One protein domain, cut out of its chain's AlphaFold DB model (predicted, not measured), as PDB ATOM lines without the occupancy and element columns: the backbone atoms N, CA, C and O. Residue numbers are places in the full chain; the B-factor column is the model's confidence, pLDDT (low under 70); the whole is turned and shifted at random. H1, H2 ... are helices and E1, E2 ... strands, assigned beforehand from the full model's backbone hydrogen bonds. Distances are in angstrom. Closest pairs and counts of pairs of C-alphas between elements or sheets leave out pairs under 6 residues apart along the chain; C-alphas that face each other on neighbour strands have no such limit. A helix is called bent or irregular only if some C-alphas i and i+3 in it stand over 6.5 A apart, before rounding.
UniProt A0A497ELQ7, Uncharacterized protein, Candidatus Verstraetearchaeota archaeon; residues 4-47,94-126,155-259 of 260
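What this domain is: This is residues 4 to 47, 94 to 126 and 155 to 259 of the 260 residues of an uncharacterized protein of Candidatus Verstraetearchaeota archaeon (UniProt A0A497ELQ7). Strands E3, E4, E5, E6, E7, E8 and E9 make a long, nearly closed barrel, with the edge strands E6 and E7 near each other where it closes. The twisted sheet curls round H2 at one end, with E1, E10 and H1 also at that end, while the turn of the E8 and E9 hairpin lies at the opposite end and E2 runs beside E9. The printed part has 182 residues with two named helices and ten named strands, and is mostly strand; along the chain H1 comes first, and H2 comes between E7 and E8; the ten strands form one branched sheet in which E3 and E9 have three or more neighbours each, and E3 is parallel to E9 and to E10 while the other neighbour pairs are antiparallel. It is compact, with a radius of gyration of the C-alphas of 18.5 A, and spans 66 by 31 by 26 A.

How they stand to each other: H1, residues 4 to 12, only grazes the sheet with residues 10 to 11. E1, residues 22 to 25, is antiparallel to E10, residues 255 to 258, with N 25 and O 255 2.7 A apart. E2, residues 36 to 44, is antiparallel to E9, residues 235 to 252, with N 41 and O 244 at 2.8 A. E3, residues 94 to 106, forms a hairpin with E4, residues 111 to 122, with N 98 and O 117 at 2.8 A. On the other side of E3 are the parallel neighbours E9, with N 252 and O 100 at 2.8 A, and E10, with N 105 and O 256 at 2.7 A. E5, residues 159 to 168, and E6, residues 174 to 181, form a hairpin, with N 162 and O 180 at 2.8 A. E7, residues 190 to 198, is antiparallel to E4, with N 118 and O 193 at 2.8 A; the closest C-alphas of E6 and E7, those of Gly 176 and Trp 197, are 4.9 A apart. The sheet curls round H2, residues 203 to 214; its closest C-alphas to E4 are those of Leu 206 and Lys 111, 6.8 A apart. H2 is close to but not clearly touching H1, with the C-alphas of Trp 207 and Lys 9 at 7.8 A. E8, residues 217 to 232, forms a hairpin with E9, with N 224 and O 243 at 2.8 A, and is antiparallel to E5, with N 161 and O 227 at 2.8 A. Every O i to N i+4 pair is within hydrogen-bond range in H1, and 6 of 8 are in H2, which is only just irregular: C-alphas 204 and 207 are 6.8 A apart.

Where its parts are: H1 begins at C-alpha 4, (-37.279, -2.207, 28.549). E3 measures 33.0 A and E4 34.5 A from first to last C-alpha; H2 measures 18.4 A. E8 measures 41.6 A and bends by 65 degrees at residue 220. E9, 41.9 A, bends by 85 degrees at residue 248 and runs on into E10, which ends at C-alpha 258, (-35.725, 11.368, 33.990).

The domain as a whole: The two C-alphas farthest apart, those of Glu 4 and Leu 233, are 66.4 A apart. Residues 48 to 93 and 127 to 154 are not printed, with C-alpha gaps of 20.5 A and 5.3 A across the cuts. Of the links that are printed whole, none is long. The mean pLDDT of the printed part is 93.5, and no printed residue is under 70.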
ATOM      1  N   GLU A   4     -37.937  -1.135  27.789       90.38
ATOM      2  CA  GLU A   4     -37.279  -2.207  28.549       90.38
ATOM      3  C   GLU A   4     -35.756  -2.131  28.420       90.38
ATOM      4  O   GLU A   4     -35.068  -2.051  29.433       90.38
ATOM      5  N   LEU A   5     -35.236  -1.998  27.193       91.12
ATOM      6  CA  LEU A   5     -33.793  -1.881  26.971       91.12
ATOM      7  C   LEU A   5     -33.209  -0.608  27.619       91.12
ATOM      8  O   LEU A   5     -32.092  -0.622  28.127       91.12
ATOM      9  N   ARG A   6     -33.971   0.497  27.671       90.06
ATOM     10  CA  ARG A   6     -33.558   1.724  28.391       90.06
ATOM     11  C   ARG A   6     -33.489   1.510  29.905       90.06
ATOM     12  O   ARG A   6     -32.578   2.024  30.548       90.06
ATOM     13  N   ARG A   7     -34.428   0.749  30.477       91.50
ATOM     14  CA  ARG A   7     -34.424   0.396  31.909       91.50
ATOM     15  C   ARG A   7     -33.246  -0.498  32.262       91.50
ATOM     16  O   ARG A   7     -32.617  -0.280  33.292       91.50
ATOM     17  N   GLU A   8     -32.945  -1.476  31.413       93.12
ATOM     18  CA  GLU A   8     -31.762  -2.326  31.573       93.12
ATOM     19  C   GLU A   8     -30.486  -1.487  31.551       93.12
ATOM     20  O   GLU A   8     -29.675  -1.609  32.464       93.12
ATOM     21  N   LYS A   9     -30.364  -0.535  30.617       92.94
ATOM     22  CA  LYS A   9     -29.233   0.407  30.590       92.94
ATOM     23  C   LYS A   9     -29.119   1.235  31.868       92.94
ATOM     24  O   LYS A   9     -28.029   1.355  32.414       92.94
ATOM     25  N   LEU A  10     -30.220   1.769  32.398       92.88
ATOM     26  CA  LEU A  10     -30.195   2.476  33.685       92.88
ATOM     27  C   LEU A  10     -29.733   1.562  34.833       92.88
ATOM     28  O   LEU A  10     -28.912   1.981  35.649       92.88
ATOM     29  N   LYS A  11     -30.209   0.310  34.877       93.31
ATOM     30  CA  LYS A  11     -29.774  -0.695  35.864       93.31
ATOM     31  C   LYS A  11     -28.272  -0.981  35.749       93.31
ATOM     32  O   LYS A  11     -27.585  -0.956  36.766       93.31
ATOM     33  N   GLU A  12     -27.760  -1.183  34.535       94.38
ATOM     34  CA  GLU A  12     -26.328  -1.399  34.262       94.38
ATOM     35  C   GLU A  12     -25.458  -0.232  34.743       94.38
ATOM     36  O   GLU A  12     -24.369  -0.444  35.271       94.38
ATOM     37  N   LEU A  13     -25.948   1.001  34.598       93.12
ATOM     38  CA  LEU A  13     -25.243   2.213  35.020       93.12
ATOM     39  C   LEU A  13     -25.335   2.470  36.536       93.12
ATOM     40  O   LEU A  13     -24.768   3.444  37.022       93.12
ATOM     41  N   GLY A  14     -26.038   1.621  37.295       93.44
ATOM     42  CA  GLY A  14     -26.202   1.772  38.743       93.44
ATOM     43  C   GLY A  14     -27.245   2.818  39.143       93.44
ATOM     44  O   GLY A  14     -27.176   3.364  40.245       93.44
ATOM     45  N   ALA A  15     -28.202   3.122  38.261       92.94
ATOM     46  CA  ALA A  15     -29.266   4.074  38.546       92.94
ATOM     47  C   ALA A  15     -30.105   3.648  39.762       92.94
ATOM     48  O   ALA A  15     -30.553   2.503  39.865       92.94
ATOM     49  N   THR A  16     -30.401   4.591  40.653       91.62
ATOM     50  CA  THR A  16     -31.407   4.398  41.698       91.62
ATOM     51  C   THR A  16     -32.804   4.494  41.097       91.62
ATOM     52  O   THR A  16     -33.064   5.343  40.244       91.62
ATOM     53  N   ASN A  17     -33.711   3.631  41.564       88.44
ATOM     54  CA  ASN A  17     -35.119   3.591  41.158       88.44
ATOM     55  C   ASN A  17     -35.374   3.526  39.630       88.44
ATOM     56  O   ASN A  17     -36.216   4.269  39.130       88.44
ATOM     57  N   PRO A  18     -34.709   2.642  38.862       84.06
ATOM     58  CA  PRO A  18     -34.774   2.629  37.391       84.06
ATOM     59  C   PRO A  18     -36.181   2.363  36.818       84.06
ATOM     60  O   PRO A  18     -36.409   2.537  35.623       84.06
ATOM     61  N   GLU A  19     -37.123   1.923  37.657       83.94
ATOM     62  CA  GLU A  19     -38.527   1.689  37.296       83.94
ATOM     63  C   GLU A  19     -39.449   2.879  37.618       83.94
ATOM     64  O   GLU A  19     -40.582   2.915  37.141       83.94
ATOM     65  N   GLY A  20     -38.970   3.863  38.389       88.50
ATOM     66  CA  GLY A  20     -39.683   5.104  38.694       88.50
ATOM     67  C   GLY A  20     -39.631   6.125  37.558       88.50
ATOM     68  O   GLY A  20     -39.149   5.824  36.476       88.50
ATOM     69  N   THR A  21     -40.116   7.350  37.798       90.19
ATOM     70  CA  THR A  21     -40.134   8.449  36.805       90.19
ATOM     71  C   THR A  21     -38.811   9.219  36.709       90.19
ATOM     72  O   THR A  21     -38.541   9.857  35.693       90.19
ATOM     73  N   SER A  22     -37.993   9.167  37.764       94.25
ATOM     74  CA  SER A  22     -36.681   9.812  37.856       94.25
ATOM     75  C   SER A  22     -35.825   9.176  38.956       94.25
ATOM     76  O   SER A  22     -36.339   8.462  39.827       94.25
ATOM     77  N   GLY A  23     -34.527   9.470  38.941       94.88
ATOM     78  CA  GLY A  23     -33.584   9.023  39.962       94.88
ATOM     79  C   GLY A  23     -32.183   9.599  39.763       94.88
ATOM     80  O   GLY A  23     -32.003  10.623  39.098       94.88
ATOM     81  N   ILE A  24     -31.184   8.945  40.358       96.06
ATOM     82  CA  ILE A  24     -29.774   9.336  40.240       96.06
ATOM     83  C   ILE A  24     -28.920   8.183  39.729       96.06
ATOM     84  O   ILE A  24     -29.182   7.027  40.040       96.06
ATOM     85  N   ILE A  25     -27.881   8.509  38.974       95.94
ATOM     86  CA  ILE A  25     -26.803   7.614  38.583       95.94
ATOM     87  C   ILE A  25     -25.554   8.081  39.340       95.94
ATOM     88  O   ILE A  25     -25.174   9.254  39.201       95.94
ATOM     89  N   PRO A  26     -24.953   7.228  40.187       94.69
ATOM     90  CA  PRO A  26     -23.789   7.609  40.968       94.69
ATOM     91  C   PRO A  26     -22.611   7.902  40.040       94.69
ATOM     92  O   PRO A  26     -22.353   7.159  39.097       94.69
ATOM     93  N   VAL A  27     -21.900   8.989  40.318       94.38
ATOM     94  CA  VAL A  27     -20.661   9.343  39.620       94.38
ATOM     95  C   VAL A  27     -19.488   8.947  40.503       94.38
ATOM     96  O   VAL A  27     -19.493   9.215  41.705       94.38
ATOM     97  N   ASN A  28     -18.470   8.327  39.912       91.06
ATOM     98  CA  ASN A  28     -17.224   8.047  40.610       91.06
ATOM     99  C   ASN A  28     -16.525   9.380  40.897       91.06
ATOM    100  O   ASN A  28     -16.144  10.069  39.952       91.06
ATOM    101  N   PRO A  29     -16.363   9.792  42.165       83.69
ATOM    102  CA  PRO A  29     -15.769  11.086  42.456       83.69
ATOM    103  C   PRO A  29     -14.319  11.106  41.951       83.69
ATOM    104  O   PRO A  29     -13.564  10.162  42.207       83.69
ATOM    105  N   PRO A  30     -13.897  12.161  41.238       82.69
ATOM    106  CA  PRO A  30     -12.513  12.269  40.817       82.69
ATOM    107  C   PRO A  30     -11.611  12.476  42.042       82.69
ATOM    108  O   PRO A  30     -12.008  13.084  43.034       82.69
ATOM    109  N   ALA A  31     -10.357  12.018  41.958       78.19
ATOM    110  CA  ALA A  31      -9.363  12.231  43.017       78.19
ATOM    111  C   ALA A  31      -9.100  13.724  43.309       78.19
ATOM    112  O   ALA A  31      -8.666  14.083  44.399       78.19
ATOM    113  N   THR A  32      -9.355  14.588  42.325       82.56
ATOM    114  CA  THR A  32      -9.235  16.043  42.408       82.56
ATOM    115  C   THR A  32     -10.353  16.696  41.594       82.56
ATOM    116  O   THR A  32     -10.694  16.213  40.513       82.56
ATOM    117  N   TYR A  33     -10.908  17.790  42.119       83.81
ATOM    118  CA  TYR A  33     -11.872  18.650  41.422       83.81
ATOM    119  C   TYR A  33     -11.202  19.832  40.707       83.81
ATOM    120  O   TYR A  33     -11.886  20.758  40.275       83.81
ATOM    121  N   GLU A  34      -9.876  19.810  40.575       89.75
ATOM    122  CA  GLU A  34      -9.166  20.742  39.705       89.75
ATOM    123  C   GLU A  34      -9.214  20.244  38.251       89.75
ATOM    124  O   GLU A  34      -8.999  19.051  38.003       89.75
ATOM    125  N   PRO A  35      -9.489  21.131  37.280       92.75
ATOM    126  CA  PRO A  35      -9.422  20.786  35.868       92.75
ATOM    127  C   PRO A  35      -7.974  20.536  35.436       92.75
ATOM    128  O   PRO A  35      -7.044  21.206  35.888       92.75
ATOM    129  N   GLU A  36      -7.787  19.623  34.489       94.81
ATOM    130  CA  GLU A  36      -6.495  19.408  33.838       94.81
ATOM    131  C   GLU A  36      -6.525  20.041  32.444       94.81
ATOM    132  O   GLU A  36      -7.260  19.599  31.558       94.81
ATOM    133  N   VAL A  37      -5.752  21.111  32.253       95.38
ATOM    134  CA  VAL A  37      -5.641  21.797  30.959       95.38
ATOM    135  C   VAL A  37      -4.587  21.084  30.119       95.38
ATOM    136  O   VAL A  37      -3.397  21.165  30.412       95.38
ATOM    137  N   LEU A  38      -5.030  20.392  29.070       96.44
ATOM    138  CA  LEU A  38      -4.158  19.645  28.162       96.44
ATOM    139  C   LEU A  38      -3.582  20.555  27.074       96.44
ATOM    140  O   LEU A  38      -2.396  20.495  26.764       96.44
ATOM    141  N   GLU A  39      -4.426  21.413  26.501       96.06
ATOM    142  CA  GLU A  39      -4.039  22.362  25.457       96.06
ATOM    143  C   GLU A  39      -4.760  23.692  25.679       96.06
ATOM    144  O   GLU A  39      -5.949  23.715  26.005       96.06
ATOM    145  N   TYR A  40      -4.050  24.803  25.477       96.62
ATOM    146  CA  TYR A  40      -4.622  26.145  25.525       96.62
ATOM    147  C   TYR A  40      -3.958  27.044  24.485       96.62
ATOM    148  O   TYR A  40      -2.746  27.272  24.518       96.62
ATOM    149  N   ARG A  41      -4.757  27.594  23.574       96.50
ATOM    150  CA  ARG A  41      -4.295  28.517  22.542       96.50
ATOM    151  C   ARG A  41      -5.248  29.695  22.437       96.50
ATOM    152  O   ARG A  41      -6.425  29.518  22.165       96.50
ATOM    153  N   ALA A  42      -4.719  30.907  22.580       95.56
ATOM    154  CA  ALA A  42      -5.459  32.141  22.339       95.56
ATOM    155  C   ALA A  42      -4.910  32.842  21.091       95.56
ATOM    156  O   ALA A  42      -3.725  33.172  21.022       95.56
ATOM    157  N   VAL A  43      -5.773  33.086  20.109       96.00
ATOM    158  CA  VAL A  43      -5.442  33.758  18.848       96.00
ATOM    159  C   VAL A  43      -6.171  35.095  18.791       96.00
ATOM    160  O   VAL A  43      -7.377  35.167  19.000       96.00
ATOM    161  N   ASP A  44      -5.443  36.172  18.503       95.31
ATOM    162  CA  ASP A  44      -6.033  37.498  18.313       95.31
ATOM    163  C   ASP A  44      -6.755  37.580  16.961       95.31
ATOM    164  O   ASP A  44      -6.125  37.636  15.901       95.31
ATOM    165  N   THR A  45      -8.084  37.626  17.019       96.06
ATOM    166  CA  THR A  45      -8.993  37.712  15.871       96.06
ATOM    167  C   THR A  45      -9.550  39.121  15.670       96.06
ATOM    168  O   THR A  45     -10.463  39.323  14.869       96.06
ATOM    169  N   THR A  46      -8.999  40.126  16.359       94.69
ATOM    170  CA  THR A  46      -9.436  41.519  16.221       94.69
ATOM    171  C   THR A  46      -9.315  41.963  14.755       94.69
ATOM    172  O   THR A  46      -8.238  41.830  14.161       94.69
ATOM    173  N   PRO A  47     -10.371  42.531  14.140       93.94
ATOM    174  CA  PRO A  47     -10.317  42.944  12.743       93.94
ATOM    175  C   PRO A  47      -9.190  43.950  12.479       93.94
ATOM    176  O   PRO A  47      -9.007  44.904  13.238       93.94
ATOM    177  N   GLU A  94      -7.363  34.702  30.767       96.81
ATOM    178  CA  GLU A  94      -7.557  33.270  30.622       96.81
ATOM    179  C   GLU A  94      -9.041  32.960  30.800       96.81
ATOM    180  O   GLU A  94      -9.695  33.522  31.678       96.81
ATOM    181  N   LEU A  95      -9.570  32.088  29.949       96.12
ATOM    182  CA  LEU A  95     -10.942  31.603  30.013       96.12
ATOM    183  C   LEU A  95     -10.897  30.097  29.808       96.12
ATOM    184  O   LEU A  95     -10.560  29.642  28.717       96.12
ATOM    185  N   ILE A  96     -11.208  29.350  30.861       95.25
ATOM    186  CA  ILE A  96     -11.194  27.887  30.842       95.25
ATOM    187  C   ILE A  96     -12.452  27.340  31.521       95.25
ATOM    188  O   ILE A  96     -12.925  27.928  32.499       95.25
ATOM    189  N   PRO A  97     -13.018  26.226  31.037       95.38
ATOM    190  CA  PRO A  97     -13.968  25.458  31.821       95.38
ATOM    191  C   PRO A  97     -13.243  24.798  32.995       95.38
ATOM    192  O   PRO A  97     -12.102  24.362  32.856       95.38
ATOM    193  N   ILE A  98     -13.898  24.745  34.153       95.94
ATOM    194  CA  ILE A  98     -13.307  24.201  35.380       95.94
ATOM    195  C   ILE A  98     -14.032  22.966  35.912       95.94
ATOM    196  O   ILE A  98     -13.388  22.118  36.515       95.94
ATOM    197  N   LYS A  99     -15.345  22.835  35.682       95.62
ATOM    198  CA  LYS A  99     -16.134  21.651  36.066       95.62
ATOM    199  C   LYS A  99     -17.494  21.623  35.383       95.62
ATOM    200  O   LYS A  99     -17.983  22.663  34.933       95.62
ATOM    201  N   VAL A 100     -18.119  20.451  35.368       95.81
ATOM    202  CA  VAL A 100     -19.535  20.277  35.012       95.81
ATOM    203  C   VAL A 100     -20.329  19.804  36.223       95.81
ATOM    204  O   VAL A 100     -19.816  19.042  37.039       95.81
ATOM    205  N   LYS A 101     -21.571  20.269  36.366       95.81
ATOM    206  CA  LYS A 101     -22.444  19.936  37.502       95.81
ATOM    207  C   LYS A 101     -23.910  19.903  37.087       95.81
ATOM    208  O   LYS A 101     -24.254  20.303  35.976       95.81
ATOM    209  N   ASN A 102     -24.773  19.454  38.000       96.19
ATOM    210  CA  ASN A 102     -26.232  19.438  37.818       96.19
ATOM    211  C   ASN A 102     -26.687  18.706  36.542       96.19
ATOM    212  O   ASN A 102     -27.652  19.109  35.897       96.19
ATOM    213  N   ILE A 103     -25.983  17.636  36.171       97.00
ATOM    214  CA  ILE A 103     -26.237  16.926  34.918       97.00
ATOM    215  C   ILE A 103     -27.552  16.153  35.018       97.00
ATOM    216  O   ILE A 103     -27.771  15.434  35.993       97.00
ATOM    217  N   THR A 104     -28.398  16.267  33.998       97.06
ATOM    218  CA  THR A 104     -29.631  15.491  33.849       97.06
ATOM    219  C   THR A 104     -29.627  14.730  32.527       97.06
ATOM    220  O   THR A 104     -29.396  15.300  31.463       97.06
ATOM    221  N   CYS A 105     -29.886  13.427  32.603       96.25
ATOM    222  CA  CYS A 105     -30.104  12.538  31.476       96.25
ATOM    223  C   CYS A 105     -31.600  12.367  31.222       96.25
ATOM    224  O   CYS A 105     -32.324  11.808  32.046       96.25
ATOM    225  N   HIS A 106     -32.045  12.847  30.069       95.62
ATOM    226  CA  HIS A 106     -33.436  12.806  29.653       95.62
ATOM    227  C   HIS A 106     -33.644  11.599  28.738       95.62
ATOM    228  O   HIS A 106     -33.196  11.565  27.585       95.62
ATOM    229  N   VAL A 107     -34.256  10.553  29.284       91.88
ATOM    230  CA  VAL A 107     -34.190   9.200  28.728       91.88
ATOM    231  C   VAL A 107     -35.101   9.023  27.516       91.88
ATOM    232  O   VAL A 107     -34.711   8.282  26.610       91.88
ATOM    233  N   PHE A 108     -36.283   9.659  27.433       91.38
ATOM    234  CA  PHE A 108     -37.108   9.546  26.216       91.38
ATOM    235  C   PHE A 108     -36.658  10.484  25.113       91.38
ATOM    236  O   PHE A 108     -36.496  10.023  23.977       91.38
ATOM    237  N   SER A 109     -36.380  11.737  25.457       91.19
ATOM    238  CA  SER A 109     -35.854  12.740  24.520       91.19
ATOM    239  C   SER A 109     -34.400  12.498  24.073       91.19
ATOM    240  O   SER A 109     -33.940  13.101  23.099       91.19
ATOM    241  N   LEU A 110     -33.703  11.551  24.713       93.69
ATOM    242  CA  LEU A 110     -32.329  11.136  24.412       93.69
ATOM    243  C   LEU A 110     -31.341  12.307  24.426       93.69
ATOM    244  O   LEU A 110     -30.511  12.437  23.529       93.69
ATOM    245  N   LYS A 111     -31.442  13.176  25.427       94.44
ATOM    246  CA  LYS A 111     -30.603  14.373  25.551       94.44
ATOM    247  C   LYS A 111     -29.981  14.465  26.936       94.44
ATOM    248  O   LYS A 111     -30.455  13.848  27.892       94.44
ATOM    249  N   LEU A 112     -28.931  15.266  27.042       95.88
ATOM    250  CA  LEU A 112     -28.325  15.643  28.309       95.88
ATOM    251  C   LEU A 112     -28.477  17.145  28.511       95.88
ATOM    252  O   LEU A 112     -28.397  17.919  27.559       95.88
ATOM    253  N   SER A 113     -28.662  17.551  29.754       96.31
ATOM    254  CA  SER A 113     -28.562  18.945  30.163       96.31
ATOM    255  C   SER A 113     -27.676  19.063  31.390       96.31
ATOM    256  O   SER A 113     -27.440  18.082  32.100       96.31
ATOM    257  N   GLY A 114     -27.167  20.259  31.648       95.75
ATOM    258  CA  GLY A 114     -26.398  20.521  32.850       95.75
ATOM    259  C   GLY A 114     -25.797  21.908  32.863       95.75
ATOM    260  O   GLY A 114     -26.091  22.763  32.030       95.75
ATOM    261  N   ASP A 115     -24.911  22.108  33.824       95.62
ATOM    262  CA  ASP A 115     -24.156  23.334  33.983       95.62
ATOM    263  C   ASP A 115     -22.678  23.064  33.707       95.62
ATOM    264  O   ASP A 115     -22.116  22.070  34.169       95.62
ATOM    265  N   VAL A 116     -22.021  23.977  32.999       95.12
ATOM    266  CA  VAL A 116     -20.559  24.073  32.965       95.12
ATOM    267  C   VAL A 116     -20.150  25.348  33.678       95.12
ATOM    268  O   VAL A 116     -20.721  26.424  33.473       95.12
ATOM    269  N   VAL A 117     -19.165  25.226  34.556       95.56
ATOM    270  CA  VAL A 117     -18.579  26.363  35.252       95.56
ATOM    271  C   VAL A 117     -17.318  26.760  34.502       95.56
ATOM    272  O   VAL A 117     -16.434  25.937  34.273       95.56
ATOM    273  N   LEU A 118     -17.250  28.024  34.106       95.75
ATOM    274  CA  LEU A 118     -16.111  28.647  33.446       95.75
ATOM    275  C   LEU A 118     -15.416  29.577  34.434       95.75
ATOM    276  O   LEU A 118     -16.088  30.286  35.180       95.75
ATOM    277  N   ARG A 119     -14.089  29.648  34.390       96.56
ATOM    278  CA  ARG A 119     -13.304  30.643  35.120       96.56
ATOM    279  C   ARG A 119     -12.706  31.630  34.131       96.56
ATOM    280  O   ARG A 119     -11.937  31.241  33.252       96.56
ATOM    281  N   PHE A 120     -13.052  32.901  34.293       97.12
ATOM    282  CA  PHE A 120     -12.417  34.010  33.593       97.12
ATOM    283  C   PHE A 120     -11.429  34.691  34.542       97.12
ATOM    284  O   PHE A 120     -11.826  35.169  35.603       97.12
ATOM    285  N   THR A 121     -10.156  34.763  34.162       97.56
ATOM    286  CA  THR A 121      -9.090  35.387  34.956       97.56
ATOM    287  C   THR A 121      -8.483  36.550  34.186       97.56
ATOM    288  O   THR A 121      -7.943  36.356  33.096       97.56
ATOM    289  N   ASN A 122      -8.526  37.754  34.754       97.81
ATOM    290  CA  ASN A 122      -7.933  38.942  34.150       97.81
ATOM    291  C   ASN A 122      -6.480  39.119  34.625       97.81
ATOM    292  O   ASN A 122      -6.228  39.498  35.768       97.81
ATOM    293  N   LYS A 123      -5.514  38.894  33.730       97.38
ATOM    294  CA  LYS A 123      -4.062  39.015  33.975       97.38
ATOM    295  C   LYS A 123      -3.459  40.259  33.304       97.38
ATOM    296  O   LYS A 123      -2.256  40.303  33.037       97.38
ATOM    297  N   SER A 124      -4.296  41.238  32.965       97.56
ATOM    298  CA  SER A 124      -3.899  42.415  32.191       97.56
ATOM    299  C   SER A 124      -2.984  43.361  32.985       97.56
ATOM    300  O   SER A 124      -2.865  43.281  34.213       97.56
ATOM    301  N   LYS A 125      -2.312  44.277  32.285       97.56
ATOM    302  CA  LYS A 125      -1.532  45.373  32.879       97.56
ATOM    303  C   LYS A 125      -2.105  46.709  32.432       97.56
ATOM    304  O   LYS A 125      -2.445  46.857  31.261       97.56
ATOM    305  N   GLU A 126      -2.196  47.641  33.374       97.00
ATOM    306  CA  GLU A 126      -2.641  49.009  33.111       97.00
ATOM    307  C   GLU A 126      -1.723  49.704  32.102       97.00
ATOM    308  O   GLU A 126      -0.534  49.390  32.001       97.00
ATOM    309  N   SER A 155      -7.781  51.028  33.141       94.69
ATOM    310  CA  SER A 155      -7.488  50.792  31.720       94.69
ATOM    311  C   SER A 155      -7.309  49.316  31.352       94.69
ATOM    312  O   SER A 155      -7.406  48.955  30.177       94.69
ATOM    313  N   ALA A 156      -7.090  48.459  32.350       96.19
ATOM    314  CA  ALA A 156      -6.994  47.011  32.223       96.19
ATOM    315  C   ALA A 156      -8.206  46.260  32.805       96.19
ATOM    316  O   ALA A 156      -8.196  45.025  32.853       96.19
ATOM    317  N   ASP A 157      -9.256  46.975  33.219       96.88
ATOM    318  CA  ASP A 157     -10.546  46.375  33.555       96.88
ATOM    319  C   ASP A 157     -11.231  45.875  32.282       96.88
ATOM    320  O   ASP A 157     -11.378  46.612  31.303       96.88
ATOM    321  N   LEU A 158     -11.689  44.625  32.303       97.12
ATOM    322  CA  LEU A 158     -12.270  43.982  31.128       97.12
ATOM    323  C   LEU A 158     -13.765  43.776  31.307       97.12
ATOM    324  O   LEU A 158     -14.199  43.238  32.317       97.12
ATOM    325  N   ALA A 159     -14.545  44.115  30.292       97.50
ATOM    326  CA  ALA A 159     -15.936  43.712  30.143       97.50
ATOM    327  C   ALA A 159     -16.007  42.623  29.056       97.50
ATOM    328  O   ALA A 159     -16.076  42.948  27.861       97.50
ATOM    329  N   PRO A 160     -15.861  41.337  29.431       96.44
ATOM    330  CA  PRO A 160     -15.847  40.235  28.484       96.44
ATOM    331  C   PRO A 160     -17.257  39.801  28.076       96.44
ATOM    332  O   PRO A 160     -18.172  39.705  28.890       96.44
ATOM    333  N   SER A 161     -17.398  39.431  26.810       96.62
ATOM    334  CA  SER A 161     -18.535  38.680  26.288       96.62
ATOM    335  C   SER A 161     -18.028  37.556  25.404       96.62
ATOM    336  O   SER A 161     -17.136  37.793  24.589       96.62
ATOM    337  N   TRP A 162     -18.586  36.361  25.526       95.56
ATOM    338  CA  TRP A 162     -18.174  35.226  24.715       95.56
ATOM    339  C   TRP A 162     -19.326  34.304  24.359       95.56
ATOM    340  O   TRP A 162     -20.298  34.169  25.104       95.56
ATOM    341  N   SER A 163     -19.156  33.617  23.237       94.00
ATOM    342  CA  SER A 163     -19.916  32.427  22.866       94.00
ATOM    343  C   SER A 163     -18.971  31.239  22.763       94.00
ATOM    344  O   SER A 163     -17.850  31.396  22.279       94.00
ATOM    345  N   HIS A 164     -19.407  30.060  23.197       91.12
ATOM    346  CA  HIS A 164     -18.606  28.848  23.076       91.12
ATOM    347  C   HIS A 164     -19.435  27.622  22.729       91.12
ATOM    348  O   HIS A 164     -20.620  27.546  23.061       91.12
ATOM    349  N   SER A 165     -18.779  26.668  22.070       90.56
ATOM    350  CA  SER A 165     -19.295  25.313  21.869       90.56
ATOM    351  C   SER A 165     -18.560  24.356  22.803       90.56
ATOM    352  O   SER A 165     -17.330  24.348  22.832       90.56
ATOM    353  N   PHE A 166     -19.326  23.579  23.561       89.44
ATOM    354  CA  PHE A 166     -18.848  22.566  24.494       89.44
ATOM    355  C   PHE A 166     -18.917  21.205  23.796       89.44
ATOM    356  O   PHE A 166     -20.014  20.764  23.452       89.44
ATOM    357  N   VAL A 167     -17.777  20.572  23.510       92.69
ATOM    358  CA  VAL A 167     -17.709  19.327  22.720       92.69
ATOM    359  C   VAL A 167     -16.982  18.247  23.510       92.69
ATOM    360  O   VAL A 167     -15.903  18.498  24.043       92.69
ATOM    361  N   GLU A 168     -17.547  17.045  23.570       92.19
ATOM    362  CA  GLU A 168     -16.883  15.879  24.162       92.19
ATOM    363  C   GLU A 168     -15.857  15.292  23.175       92.19
ATOM    364  O   GLU A 168     -16.157  15.105  21.996       92.19
ATOM    365  N   ASP A 169     -14.627  15.054  23.640       92.81
ATOM    366  CA  ASP A 169     -13.467  14.773  22.778       92.81
ATOM    367  C   ASP A 169     -13.528  13.403  22.086       92.81
ATOM    368  O   ASP A 169     -13.182  13.300  20.910       92.81
ATOM    369  N   SER A 170     -13.966  12.353  22.786       87.44
ATOM    370  CA  SER A 170     -13.907  10.975  22.275       87.44
ATOM    371  C   SER A 170     -14.972  10.678  21.216       87.44
ATOM    372  O   SER A 170     -14.701   9.989  20.234       87.44
ATOM    373  N   THR A 171     -16.169  11.235  21.381       88.38
ATOM    374  CA  THR A 171     -17.309  11.073  20.471       88.38
ATOM    375  C   THR A 171     -17.450  12.234  19.491       88.38
ATOM    376  O   THR A 171     -18.246  12.144  18.560       88.38
ATOM    377  N   SER A 172     -16.702  13.330  19.684       89.75
ATOM    378  CA  SER A 172     -16.859  14.591  18.936       89.75
ATOM    379  C   SER A 172     -18.283  15.163  18.991       89.75
ATOM    380  O   SER A 172     -18.706  15.911  18.107       89.75
ATOM    381  N   THR A 173     -19.040  14.820  20.036       89.38
ATOM    382  CA  THR A 173     -20.429  15.246  20.195       89.38
ATOM    383  C   THR A 173     -20.492  16.648  20.778       89.38
ATOM    384  O   THR A 173     -19.928  16.921  21.839       89.38
ATOM    385  N   VAL A 174     -21.233  17.540  20.117       90.81
ATOM    386  CA  VAL A 174     -21.543  18.865  20.663       90.81
ATOM    387  C   VAL A 174     -22.525  18.701  21.816       90.81
ATOM    388  O   VAL A 174     -23.692  18.365  21.616       90.81
ATOM    389  N   LEU A 175     -22.045  18.963  23.025       88.12
ATOM    390  CA  LEU A 175     -22.841  18.906  24.239       88.12
ATOM    391  C   LEU A 175     -23.696  20.164  24.425       88.12
ATOM    392  O   LEU A 175     -24.770  20.118  25.004       88.12
ATOM    393  N   GLY A 176     -23.251  21.308  23.916       88.81
ATOM    394  CA  GLY A 176     -24.084  22.501  23.928       88.81
ATOM    395  C   GLY A 176     -23.356  23.751  23.485       88.81
ATOM    396  O   GLY A 176     -22.170  23.733  23.148       88.81
ATOM    397  N   ARG A 177     -24.098  24.856  23.479       89.69
ATOM    398  CA  ARG A 177     -23.570  26.190  23.207       89.69
ATOM    399  C   ARG A 177     -23.971  27.131  24.320       89.69
ATOM    400  O   ARG A 177     -25.122  27.136  24.744       89.69
ATOM    401  N   ILE A 178     -23.033  27.958  24.750       89.25
ATOM    402  CA  ILE A 178     -23.242  28.898  25.846       89.25
ATOM    403  C   ILE A 178     -22.765  30.266  25.406       89.25
ATOM    404  O   ILE A 178     -21.669  30.414  24.869       89.25
ATOM    405  N   SER A 179     -23.584  31.270  25.691       90.50
ATOM    406  CA  SER A 179     -23.239  32.674  25.521       90.50
ATOM    407  C   SER A 179     -23.351  33.389  26.859       90.50
ATOM    408  O   SER A 179     -24.329  33.199  27.589       90.50
ATOM    409  N   LYS A 180     -22.336  34.182  27.205       92.19
ATOM    410  CA  LYS A 180     -22.291  34.968  28.441       92.19
ATOM    411  C   LYS A 180     -21.614  36.310  28.206       92.19
ATOM    412  O   LYS A 180     -20.690  36.428  27.409       92.19
ATOM    413  N   ALA A 181     -22.072  37.311  28.944       93.06
ATOM    414  CA  ALA A 181     -21.430  38.608  29.068       93.06
ATOM    415  C   ALA A 181     -21.299  38.947  30.554       93.06
ATOM    416  O   ALA A 181     -22.182  38.603  31.340       93.06
ATOM    417  N   LEU A 182     -20.195  39.590  30.921       93.38
ATOM    418  CA  LEU A 182     -19.954  40.124  32.256       93.38
ATOM    419  C   LEU A 182     -19.780  41.638  32.172       93.38
ATOM    420  O   LEU A 182     -19.180  42.142  31.221       93.38
ATOM    421  N   ASP A 183     -20.255  42.342  33.196       91.56
ATOM    422  CA  ASP A 183     -20.200  43.805  33.234       91.56
ATOM    423  C   ASP A 183     -18.761  44.317  33.333       91.56
ATOM    424  O   ASP A 183     -18.339  45.159  32.541       91.56
ATOM    425  N   LYS A 184     -17.997  43.808  34.306       94.62
ATOM    426  CA  LYS A 184     -16.594  44.170  34.509       94.62
ATOM    427  C   LYS A 184     -15.865  43.119  35.349       94.62
ATOM    428  O   LYS A 184     -16.378  42.661  36.366       94.62
ATOM    429  N   VAL A 185     -14.642  42.794  34.950       96.25
ATOM    430  CA  VAL A 185     -13.681  41.970  35.683       96.25
ATOM    431  C   VAL A 185     -12.410  42.787  35.892       96.25
ATOM    432  O   VAL A 185     -11.708  43.128  34.934       96.25
ATOM    433  N   TYR A 186     -12.116  43.092  37.154       96.44
ATOM    434  CA  TYR A 186     -10.981  43.926  37.543       96.44
ATOM    435  C   TYR A 186      -9.642  43.252  37.251       96.44
ATOM    436  O   TYR A 186      -9.533  42.019  37.245       96.44
ATOM    437  N   ARG A 187      -8.604  44.057  37.038       95.19
ATOM    438  CA  ARG A 187      -7.236  43.562  36.859       95.19
ATOM    439  C   ARG A 187      -6.791  42.692  38.039       95.19
ATOM    440  O   ARG A 187      -6.954  43.069  39.193       95.19
ATOM    441  N   GLY A 188      -6.198  41.536  37.748       94.50
ATOM    442  CA  GLY A 188      -5.715  40.599  38.766       94.50
ATOM    443  C   GLY A 188      -6.816  39.796  39.460       94.50
ATOM    444  O   GLY A 188      -6.504  39.012  40.352       94.50
ATOM    445  N   SER A 189      -8.082  39.966  39.067       96.62
ATOM    446  CA  SER A 189      -9.209  39.219  39.627       96.62
ATOM    447  C   SER A 189      -9.634  38.051  38.731       96.62
ATOM    448  O   SER A 189      -9.310  37.991  37.539       96.62
ATOM    449  N   SER A 190     -10.388  37.122  39.317       96.62
ATOM    450  CA  SER A 190     -11.048  36.028  38.609       96.62
ATOM    451  C   SER A 190     -12.525  35.965  38.970       96.62
ATOM    452  O   SER A 190     -12.891  36.190  40.121       96.62
ATOM    453  N   VAL A 191     -13.360  35.605  37.999       96.88
ATOM    454  CA  VAL A 191     -14.794  35.375  38.183       96.88
ATOM    455  C   VAL A 191     -15.149  33.999  37.638       96.88
ATOM    456  O   VAL A 191     -14.721  33.621  36.546       96.88
ATOM    457  N   GLU A 192     -15.950  33.259  38.398       95.81
ATOM    458  CA  GLU A 192     -16.546  32.007  37.948       95.81
ATOM    459  C   GLU A 192     -17.958  32.253  37.420       95.81
ATOM    460  O   GLU A 192     -18.771  32.932  38.047       95.81
ATOM    461  N   VAL A 193     -18.251  31.699  36.249       94.25
ATOM    462  CA  VAL A 193     -19.516  31.884  35.544       94.25
ATOM    463  C   VAL A 193     -20.106  30.523  35.247       94.25
ATOM    464  O   VAL A 193     -19.472  29.689  34.608       94.25
ATOM    465  N   THR A 194     -21.343  30.308  35.678       94.62
ATOM    466  CA  THR A 194     -22.083  29.088  35.348       94.62
ATOM    467  C   THR A 194     -22.901  29.307  34.073       94.62
ATOM    468  O   THR A 194     -23.635  30.297  33.948       94.62
ATOM    469  N   GLY A 195     -22.751  28.403  33.107       91.38
ATOM    470  CA  GLY A 195     -23.517  28.367  31.866       91.38
ATOM    471  C   GLY A 195     -24.307  27.070  31.748       91.38
ATOM    472  O   GLY A 195     -23.732  25.996  31.887       91.38
ATOM    473  N   TYR A 196     -25.602  27.192  31.459       93.62
ATOM    474  CA  TYR A 196     -26.461  26.054  31.142       93.62
ATOM    475  C   TYR A 196     -26.162  25.541  29.734       93.62
ATOM    476  O   TYR A 196     -26.067  26.338  28.797       93.62
ATOM    477  N   TRP A 197     -26.064  24.227  29.584       92.75
ATOM    478  CA  TRP A 197     -25.964  23.553  28.299       92.75
ATOM    479  C   TRP A 197     -27.022  22.459  28.179       92.75
ATOM    480  O   TRP A 197     -27.460  21.867  29.164       92.75
ATOM    481  N   GLU A 198     -27.411  22.189  26.939       92.38
ATOM    482  CA  GLU A 198     -28.306  21.101  26.572       92.38
ATOM    483  C   GLU A 198     -27.880  20.557  25.209       92.38
ATOM    484  O   GLU A 198     -27.581  21.328  24.287       92.38
ATOM    485  N   THR A 199     -27.843  19.234  25.092       93.00
ATOM    486  CA  THR A 199     -27.527  18.558  23.838       93.00
ATOM    487  C   THR A 199     -28.750  18.530  22.931       93.00
ATOM    488  O   THR A 199     -29.893  18.518  23.384       93.00
ATOM    489  N   GLY A 200     -28.520  18.390  21.624       89.12
ATOM    490  CA  GLY A 200     -29.550  17.817  20.756       89.12
ATOM    491  C   GLY A 200     -29.871  16.367  21.149       89.12
ATOM    492  O   GLY A 200     -29.253  15.803  22.055       89.12
ATOM    493  N   SER A 201     -30.808  15.737  20.440       90.00
ATOM    494  CA  SER A 201     -31.020  14.296  20.597       90.00
ATOM    495  C   SER A 201     -29.757  13.536  20.177       90.00
ATOM    496  O   SER A 201     -29.269  13.697  19.059       90.00
ATOM    497  N   LEU A 202     -29.222  12.732  21.090       90.00
ATOM    498  CA  LEU A 202     -27.958  12.008  20.953       90.00
ATOM    499  C   LEU A 202     -28.129  10.619  20.331       90.00
ATOM    500  O   LEU A 202     -27.136   9.962  20.016       90.00
ATOM    501  N   GLY A 203     -29.369  10.151  20.161       89.31
ATOM    502  CA  GLY A 203     -29.645   8.812  19.646       89.31
ATOM    503  C   GLY A 203     -28.933   7.740  20.476       89.31
ATOM    504  O   GLY A 203     -29.053   7.703  21.701       89.31
ATOM    505  N   ASP A 204     -28.150   6.899  19.801       85.69
ATOM    506  CA  ASP A 204     -27.405   5.806  20.430       85.69
ATOM    507  C   ASP A 204     -26.148   6.278  21.194       85.69
ATOM    508  O   ASP A 204     -25.616   5.534  22.018       85.69
ATOM    509  N   LEU A 205     -25.688   7.522  20.992       90.94
ATOM    510  CA  LEU A 205     -24.508   8.075  21.678       90.94
ATOM    511  C   LEU A 205     -24.781   8.465  23.134       90.94
ATOM    512  O   LEU A 205     -23.833   8.624  23.904       90.94
ATOM    513  N   LEU A 206     -26.056   8.599  23.520       92.56
ATOM    514  CA  LEU A 206     -26.456   9.023  24.862       92.56
ATOM    515  C   LEU A 206     -25.752   8.200  25.944       92.56
ATOM    516  O   LEU A 206     -25.133   8.756  26.846       92.56
ATOM    517  N   TRP A 207     -25.816   6.874  25.838       93.38
ATOM    518  CA  TRP A 207     -25.289   5.982  26.868       93.38
ATOM    519  C   TRP A 207     -23.767   6.004  26.955       93.38
ATOM    520  O   TRP A 207     -23.230   5.903  28.056       93.38
ATOM    521  N   ASN A 208     -23.078   6.202  25.828       93.12
ATOM    522  CA  ASN A 208     -21.625   6.353  25.815       93.12
ATOM    523  C   ASN A 208     -21.217   7.621  26.573       93.12
ATOM    524  O   ASN A 208     -20.341   7.570  27.434       93.12
ATOM    525  N   ILE A 209     -21.904   8.738  26.321       92.81
ATOM    526  CA  ILE A 209     -21.616  10.009  26.997       92.81
ATOM    527  C   ILE A 209     -21.975   9.927  28.485       92.81
ATOM    528  O   ILE A 209     -21.197  10.375  29.325       92.81
ATOM    529  N   VAL A 210     -23.101   9.303  28.837       93.75
ATOM    530  CA  VAL A 210     -23.466   9.061  30.242       93.75
ATOM    531  C   VAL A 210     -22.407   8.205  30.941       93.75
ATOM    532  O   VAL A 210     -21.990   8.548  32.041       93.75
ATOM    533  N   SER A 211     -21.914   7.139  30.303       93.44
ATOM    534  CA  SER A 211     -20.849   6.291  30.857       93.44
ATOM    535  C   SER A 211     -19.545   7.064  31.092       93.44
ATOM    536  O   SER A 211     -18.935   6.924  32.154       93.44
ATOM    537  N   ILE A 212     -19.164   7.949  30.162       91.88
ATOM    538  CA  ILE A 212     -18.019   8.855  30.339       91.88
ATOM    539  C   ILE A 212     -18.240   9.757  31.555       91.88
ATOM    540  O   ILE A 212     -17.365   9.858  32.412       91.88
ATOM    541  N   LEU A 213     -19.416  10.370  31.686       93.69
ATOM    542  CA  LEU A 213     -19.720  11.265  32.803       93.69
ATOM    543  C   LEU A 213     -19.722  10.540  34.161       93.69
ATOM    544  O   LEU A 213     -19.237  11.093  35.147       93.69
ATOM    545  N   ILE A 214     -20.190   9.288  34.215       95.44
ATOM    546  CA  ILE A 214     -20.143   8.439  35.421       95.44
ATOM    547  C   ILE A 214     -18.708   8.177  35.881       95.44
ATOM    548  O   ILE A 214     -18.472   8.005  37.075       95.44
ATOM    549  N   SER A 215     -17.727   8.194  34.972       93.81
ATOM    550  CA  SER A 215     -16.315   8.034  35.341       93.81
ATOM    551  C   SER A 215     -15.787   9.155  36.252       93.81
ATOM    552  O   SER A 215     -14.706   9.011  36.822       93.81
ATOM    553  N   GLY A 216     -16.528  10.263  36.384       93.06
ATOM    554  CA  GLY A 216     -16.136  11.425  37.183       93.06
ATOM    555  C   GLY A 216     -15.325  12.457  36.425       93.06
ATOM    556  O   GLY A 216     -15.047  13.529  36.967       93.06
ATOM    557  N   LYS A 217     -14.933  12.157  35.185       94.06
ATOM    558  CA  LYS A 217     -14.137  13.043  34.340       94.06
ATOM    559  C   LYS A 217     -14.644  13.021  32.905       94.06
ATOM    560  O   LYS A 217     -14.974  11.971  32.368       94.06
ATOM    561  N   ILE A 218     -14.644  14.183  32.265       94.12
ATOM    562  CA  ILE A 218     -14.969  14.321  30.847       94.12
ATOM    563  C   ILE A 218     -13.906  15.156  30.145       94.12
ATOM    564  O   ILE A 218     -13.584  16.263  30.573       94.12
ATOM    565  N   THR A 219     -13.348  14.626  29.059       95.56
ATOM    566  CA  THR A 219     -12.395  15.372  28.229       95.56
ATOM    567  C   THR A 219     -13.165  16.156  27.186       95.56
ATOM    568  O   THR A 219     -13.994  15.599  26.467       95.56
ATOM    569  N   THR A 220     -12.902  17.456  27.103       94.19
ATOM    570  CA  THR A 220     -13.684  18.358  26.260       94.19
ATOM    571  C   THR A 220     -12.799  19.255  25.417       94.19
ATOM    572  O   THR A 220     -11.745  19.711  25.869       94.19
ATOM    573  N   ARG A 221     -13.242  19.516  24.186       94.56
ATOM    574  CA  ARG A 221     -12.703  20.569  23.323       94.56
ATOM    575  C   ARG A 221     -13.654  21.749  23.337       94.56
ATOM    576  O   ARG A 221     -14.860  21.599  23.148       94.56
ATOM    577  N   ASN A 222     -13.085  22.922  23.553       93.38
ATOM    578  CA  ASN A 222     -13.824  24.154  23.732       93.38
ATOM    579  C   ASN A 222     -13.246  25.214  22.805       93.38
ATOM    580  O   ASN A 222     -12.065  25.535  22.909       93.38
ATOM    581  N   GLY A 223     -14.094  25.752  21.933       93.38
ATOM    582  CA  GLY A 223     -13.791  26.939  21.137       93.38
ATOM    583  C   GLY A 223     -14.576  28.122  21.689       93.38
ATOM    584  O   GLY A 223     -15.810  28.066  21.707       93.38
ATOM    585  N   PHE A 224     -13.887  29.167  22.147       95.38
ATOM    586  CA  PHE A 224     -14.492  30.410  22.629       95.38
ATOM    587  C   PHE A 224     -14.199  31.551  21.664       95.38
ATOM    588  O   PHE A 224     -13.041  31.886  21.427       95.38
ATOM    589  N   ASP A 225     -15.246  32.228  21.207       96.56
ATOM    590  CA  ASP A 225     -15.122  33.530  20.560       96.56
ATOM    591  C   ASP A 225     -15.362  34.612  21.606       96.56
ATOM    592  O   ASP A 225     -16.494  34.849  22.032       96.56
ATOM    593  N   VAL A 226     -14.281  35.245  22.059       96.81
ATOM    594  CA  VAL A 226     -14.297  36.238  23.133       96.81
ATOM    595  C   VAL A 226     -14.137  37.632  22.551       96.81
ATOM    596  O   VAL A 226     -13.184  37.923  21.835       96.81
ATOM    597  N   THR A 227     -15.040  38.528  22.919       97.31
ATOM    598  CA  THR A 227     -14.921  39.966  22.695       97.31
ATOM    599  C   THR A 227     -14.731  40.651  24.038       97.31
ATOM    600  O   THR A 227     -15.546  40.491  24.943       97.31
ATOM    601  N   LEU A 228     -13.654  41.416  24.175       96.75
ATOM    602  CA  LEU A 228     -13.361  42.204  25.363       96.75
ATOM    603  C   LEU A 228     -13.550  43.678  25.062       96.75
ATOM    604  O   LEU A 228     -13.001  44.190  24.083       96.75
ATOM    605  N   LYS A 229     -14.252  44.369  25.952       96.88
ATOM    606  CA  LYS A 229     -14.279  45.829  25.989       96.88
ATOM    607  C   LYS A 229     -13.458  46.323  27.175       96.88
ATOM    608  O   LYS A 229     -13.519  45.733  28.246       96.88
ATOM    609  N   TYR A 230     -12.708  47.397  26.982       96.00
ATOM    610  CA  TYR A 230     -11.952  48.070  28.043       96.00
ATOM    611  C   TYR A 230     -11.907  49.569  27.759       96.00
ATOM    612  O   TYR A 230     -12.145  49.990  26.626       96.00
ATOM    613  N   TYR A 231     -11.648  50.393  28.769       93.38
ATOM    614  CA  TYR A 231     -11.653  51.844  28.610       93.38
ATOM    615  C   TYR A 231     -10.229  52.384  28.519       93.38
ATOM    616  O   TYR A 231      -9.439  52.225  29.438       93.38
ATOM    617  N   TRP A 232      -9.891  53.048  27.417       92.62
ATOM    618  CA  TRP A 232      -8.564  53.617  27.211       92.62
ATOM    619  C   TRP A 232      -8.653  54.958  26.493       92.62
ATOM    620  O   TRP A 232      -9.333  55.094  25.472       92.62
ATOM    621  N   LEU A 233      -7.963  55.964  27.039       85.12
ATOM    622  CA  LEU A 233      -7.876  57.321  26.484       85.12
ATOM    623  C   LEU A 233      -9.234  57.982  26.207       85.12
ATOM    624  O   LEU A 233      -9.424  58.649  25.186       85.12
ATOM    625  N   GLY A 234     -10.184  57.824  27.127       83.38
ATOM    626  CA  GLY A 234     -11.498  58.455  27.002       83.38
ATOM    627  C   GLY A 234     -12.482  57.693  26.110       83.38
ATOM    628  O   GLY A 234     -13.533  58.232  25.768       83.38
ATOM    629  N   LYS A 235     -12.129  56.482  25.659       89.44
ATOM    630  CA  LYS A 235     -12.946  55.687  24.740       89.44
ATOM    631  C   LYS A 235     -12.980  54.223  25.145       89.44
ATOM    632  O   LYS A 235     -11.993  53.665  25.613       89.44
ATOM    633  N   THR A 236     -14.105  53.580  24.862       92.25
ATOM    634  CA  THR A 236     -14.197  52.123  24.915       92.25
ATOM    635  C   THR A 236     -13.480  51.526  23.711       92.25
ATOM    636  O   THR A 236     -13.844  51.786  22.564       92.25
ATOM    637  N   GLN A 237     -12.470  50.719  23.992       93.31
ATOM    638  CA  GLN A 237     -11.754  49.895  23.037       93.31
ATOM    639  C   GLN A 237     -12.376  48.506  22.972       93.31
ATOM    640  O   GLN A 237     -13.083  48.076  23.886       93.31
ATOM    641  N   THR A 238     -12.147  47.799  21.870       94.94
ATOM    642  CA  THR A 238     -12.648  46.436  21.692       94.94
ATOM    643  C   THR A 238     -11.589  45.571  21.040       94.94
ATOM    644  O   THR A 238     -11.052  45.935  19.996       94.94
ATOM    645  N   ILE A 239     -11.320  44.419  21.647       95.50
ATOM    646  CA  ILE A 239     -10.468  43.378  21.073       95.50
ATOM    647  C   ILE A 239     -11.229  42.059  21.028       95.50
ATOM    648  O   ILE A 239     -12.071  41.789  21.886       95.50
ATOM    649  N   SER A 240     -10.908  41.234  20.042       96.75
ATOM    650  CA  SER A 240     -11.505  39.914  19.867       96.75
ATOM    651  C   SER A 240     -10.418  38.849  19.877       96.75
ATOM    652  O   SER A 240      -9.337  39.043  19.313       96.75
ATOM    653  N   ARG A 241     -10.688  37.726  20.541       96.81
ATOM    654  CA  ARG A 241      -9.820  36.550  20.552       96.81
ATOM    655  C   ARG A 241     -10.633  35.289  20.339       96.81
ATOM    656  O   ARG A 241     -11.723  35.166  20.889       96.81
ATOM    657  N   HIS A 242     -10.056  34.356  19.601       96.81
ATOM    658  CA  HIS A 242     -10.501  32.975  19.583       96.81
ATOM    659  C   HIS A 242      -9.646  32.169  20.563       96.81
ATOM    660  O   HIS A 242      -8.422  32.324  20.571       96.81
ATOM    661  N   ILE A 243     -10.270  31.356  21.407       96.62
ATOM    662  CA  ILE A 243      -9.579  30.489  22.361       96.62
ATOM    663  C   ILE A 243      -9.954  29.049  22.062       96.62
ATOM    664  O   ILE A 243     -11.125  28.699  22.150       96.62
ATOM    665  N   ASP A 244      -8.944  28.230  21.806       96.00
ATOM    666  CA  ASP A 244      -9.054  26.782  21.734       96.00
ATOM    667  C   ASP A 244      -8.500  26.188  23.027       96.00
ATOM    668  O   ASP A 244      -7.338  26.416  23.379       96.00
ATOM    669  N   ALA A 245      -9.328  25.436  23.747       95.75
ATOM    670  CA  ALA A 245      -8.930  24.768  24.978       95.75
ATOM    671  C   ALA A 245      -9.364  23.302  24.978       95.75
ATOM    672  O   ALA A 245     -10.545  22.984  24.795       95.75
ATOM    673  N   LYS A 246      -8.409  22.409  25.243       96.62
ATOM    674  CA  LYS A 246      -8.660  20.996  25.526       96.62
ATOM    675  C   LYS A 246      -8.472  20.763  27.019       96.62
ATOM    676  O   LYS A 246      -7.374  20.963  27.536       96.62
ATOM    677  N   VAL A 247      -9.539  20.374  27.711       96.00
ATOM    678  CA  VAL A 247      -9.561  20.308  29.181       96.00
ATOM    679  C   VAL A 247     -10.255  19.036  29.649       96.00
ATOM    680  O   VAL A 247     -11.324  18.686  29.139       96.00
ATOM    681  N   VAL A 248      -9.666  18.363  30.636       95.81
ATOM    682  CA  VAL A 248     -10.326  17.302  31.404       95.81
ATOM    683  C   VAL A 248     -11.060  17.950  32.568       95.81
ATOM    684  O   VAL A 248     -10.447  18.556  33.449       95.81
ATOM    685  N   LEU A 249     -12.382  17.833  32.556       95.31
ATOM    686  CA  LEU A 249     -13.262  18.448  33.535       95.31
ATOM    687  C   LEU A 249     -13.756  17.408  34.533       95.31
ATOM    688  O   LEU A 249     -14.256  16.362  34.114       95.31
ATOM    689  N   PRO A 250     -13.682  17.691  35.840       96.75
ATOM    690  CA  PRO A 250     -14.349  16.879  36.835       96.75
ATOM    691  C   PRO A 250     -15.870  17.046  36.731       96.75
ATOM    692  O   PRO A 250     -16.388  18.142  36.475       96.75
ATOM    693  N   VAL A 251     -16.577  15.943  36.961       95.94
ATOM    694  CA  VAL A 251     -18.032  15.900  37.108       95.94
ATOM    695  C   VAL A 251     -18.363  16.017  38.593       95.94
ATOM    696  O   VAL A 251     -17.980  15.172  39.399       95.94
ATOM    697  N   GLU A 252     -19.037  17.100  38.970       94.81
ATOM    698  CA  GLU A 252     -19.421  17.387  40.351       94.81
ATOM    699  C   GLU A 252     -20.837  16.871  40.639       94.81
ATOM    700  O   GLU A 252     -21.822  17.307  40.032       94.81
ATOM    701  N   GLY A 253     -20.934  15.976  41.625       92.44
ATOM    702  CA  GLY A 253     -22.190  15.362  42.051       92.44
ATOM    703  C   GLY A 253     -22.633  14.194  41.167       92.44
ATOM    704  O   GLY A 253     -21.894  13.723  40.310       92.44
ATOM    705  N   ASN A 254     -23.854  13.712  41.404       95.31
ATOM    706  CA  ASN A 254     -24.447  12.602  40.657       95.31
ATOM    707  C   ASN A 254     -25.186  13.093  39.406       95.31
ATOM    708  O   ASN A 254     -25.684  14.222  39.371       95.31
ATOM    709  N   ILE A 255     -25.339  12.212  38.417       96.31
ATOM    710  CA  ILE A 255     -26.173  12.478  37.240       96.31
ATOM    711  C   ILE A 255     -27.622  12.185  37.617       96.31
ATOM    712  O   ILE A 255     -27.943  11.093  38.078       96.31
ATOM    713  N   ARG A 256     -28.522  13.142  37.425       97.00
ATOM    714  CA  ARG A 256     -29.965  12.894  37.512       97.00
ATOM    715  C   ARG A 256     -30.423  12.204  36.239       97.00
ATOM    716  O   ARG A 256     -29.881  12.469  35.173       97.00
ATOM    717  N   TRP A 257     -31.436  11.359  36.316       95.81
ATOM    718  CA  TRP A 257     -32.088  10.821  35.126       95.81
ATOM    719  C   TRP A 257     -33.607  10.973  35.237       95.81
ATOM    720  O   TRP A 257     -34.148  10.997  36.345       95.81
ATOM    721  N   SER A 258     -34.282  11.114  34.096       95.25
ATOM    722  CA  SER A 258     -35.725  11.368  33.990       95.25
ATOM    723  C   SER A 258     -36.319  10.703  32.739       95.25
ATOM    724  O   SER A 258     -35.657  10.635  31.707       95.25
ATOM    725  N   TRP A 259     -37.558  10.203  32.822       90.81
ATOM    726  CA  TRP A 259     -38.322   9.643  31.686       90.81
ATOM    727  C   TRP A 259     -39.120  10.699  30.912       90.81
ATOM    728  O   TRP A 259     -40.250  10.448  30.502       90.81
TER     729      TRP A 259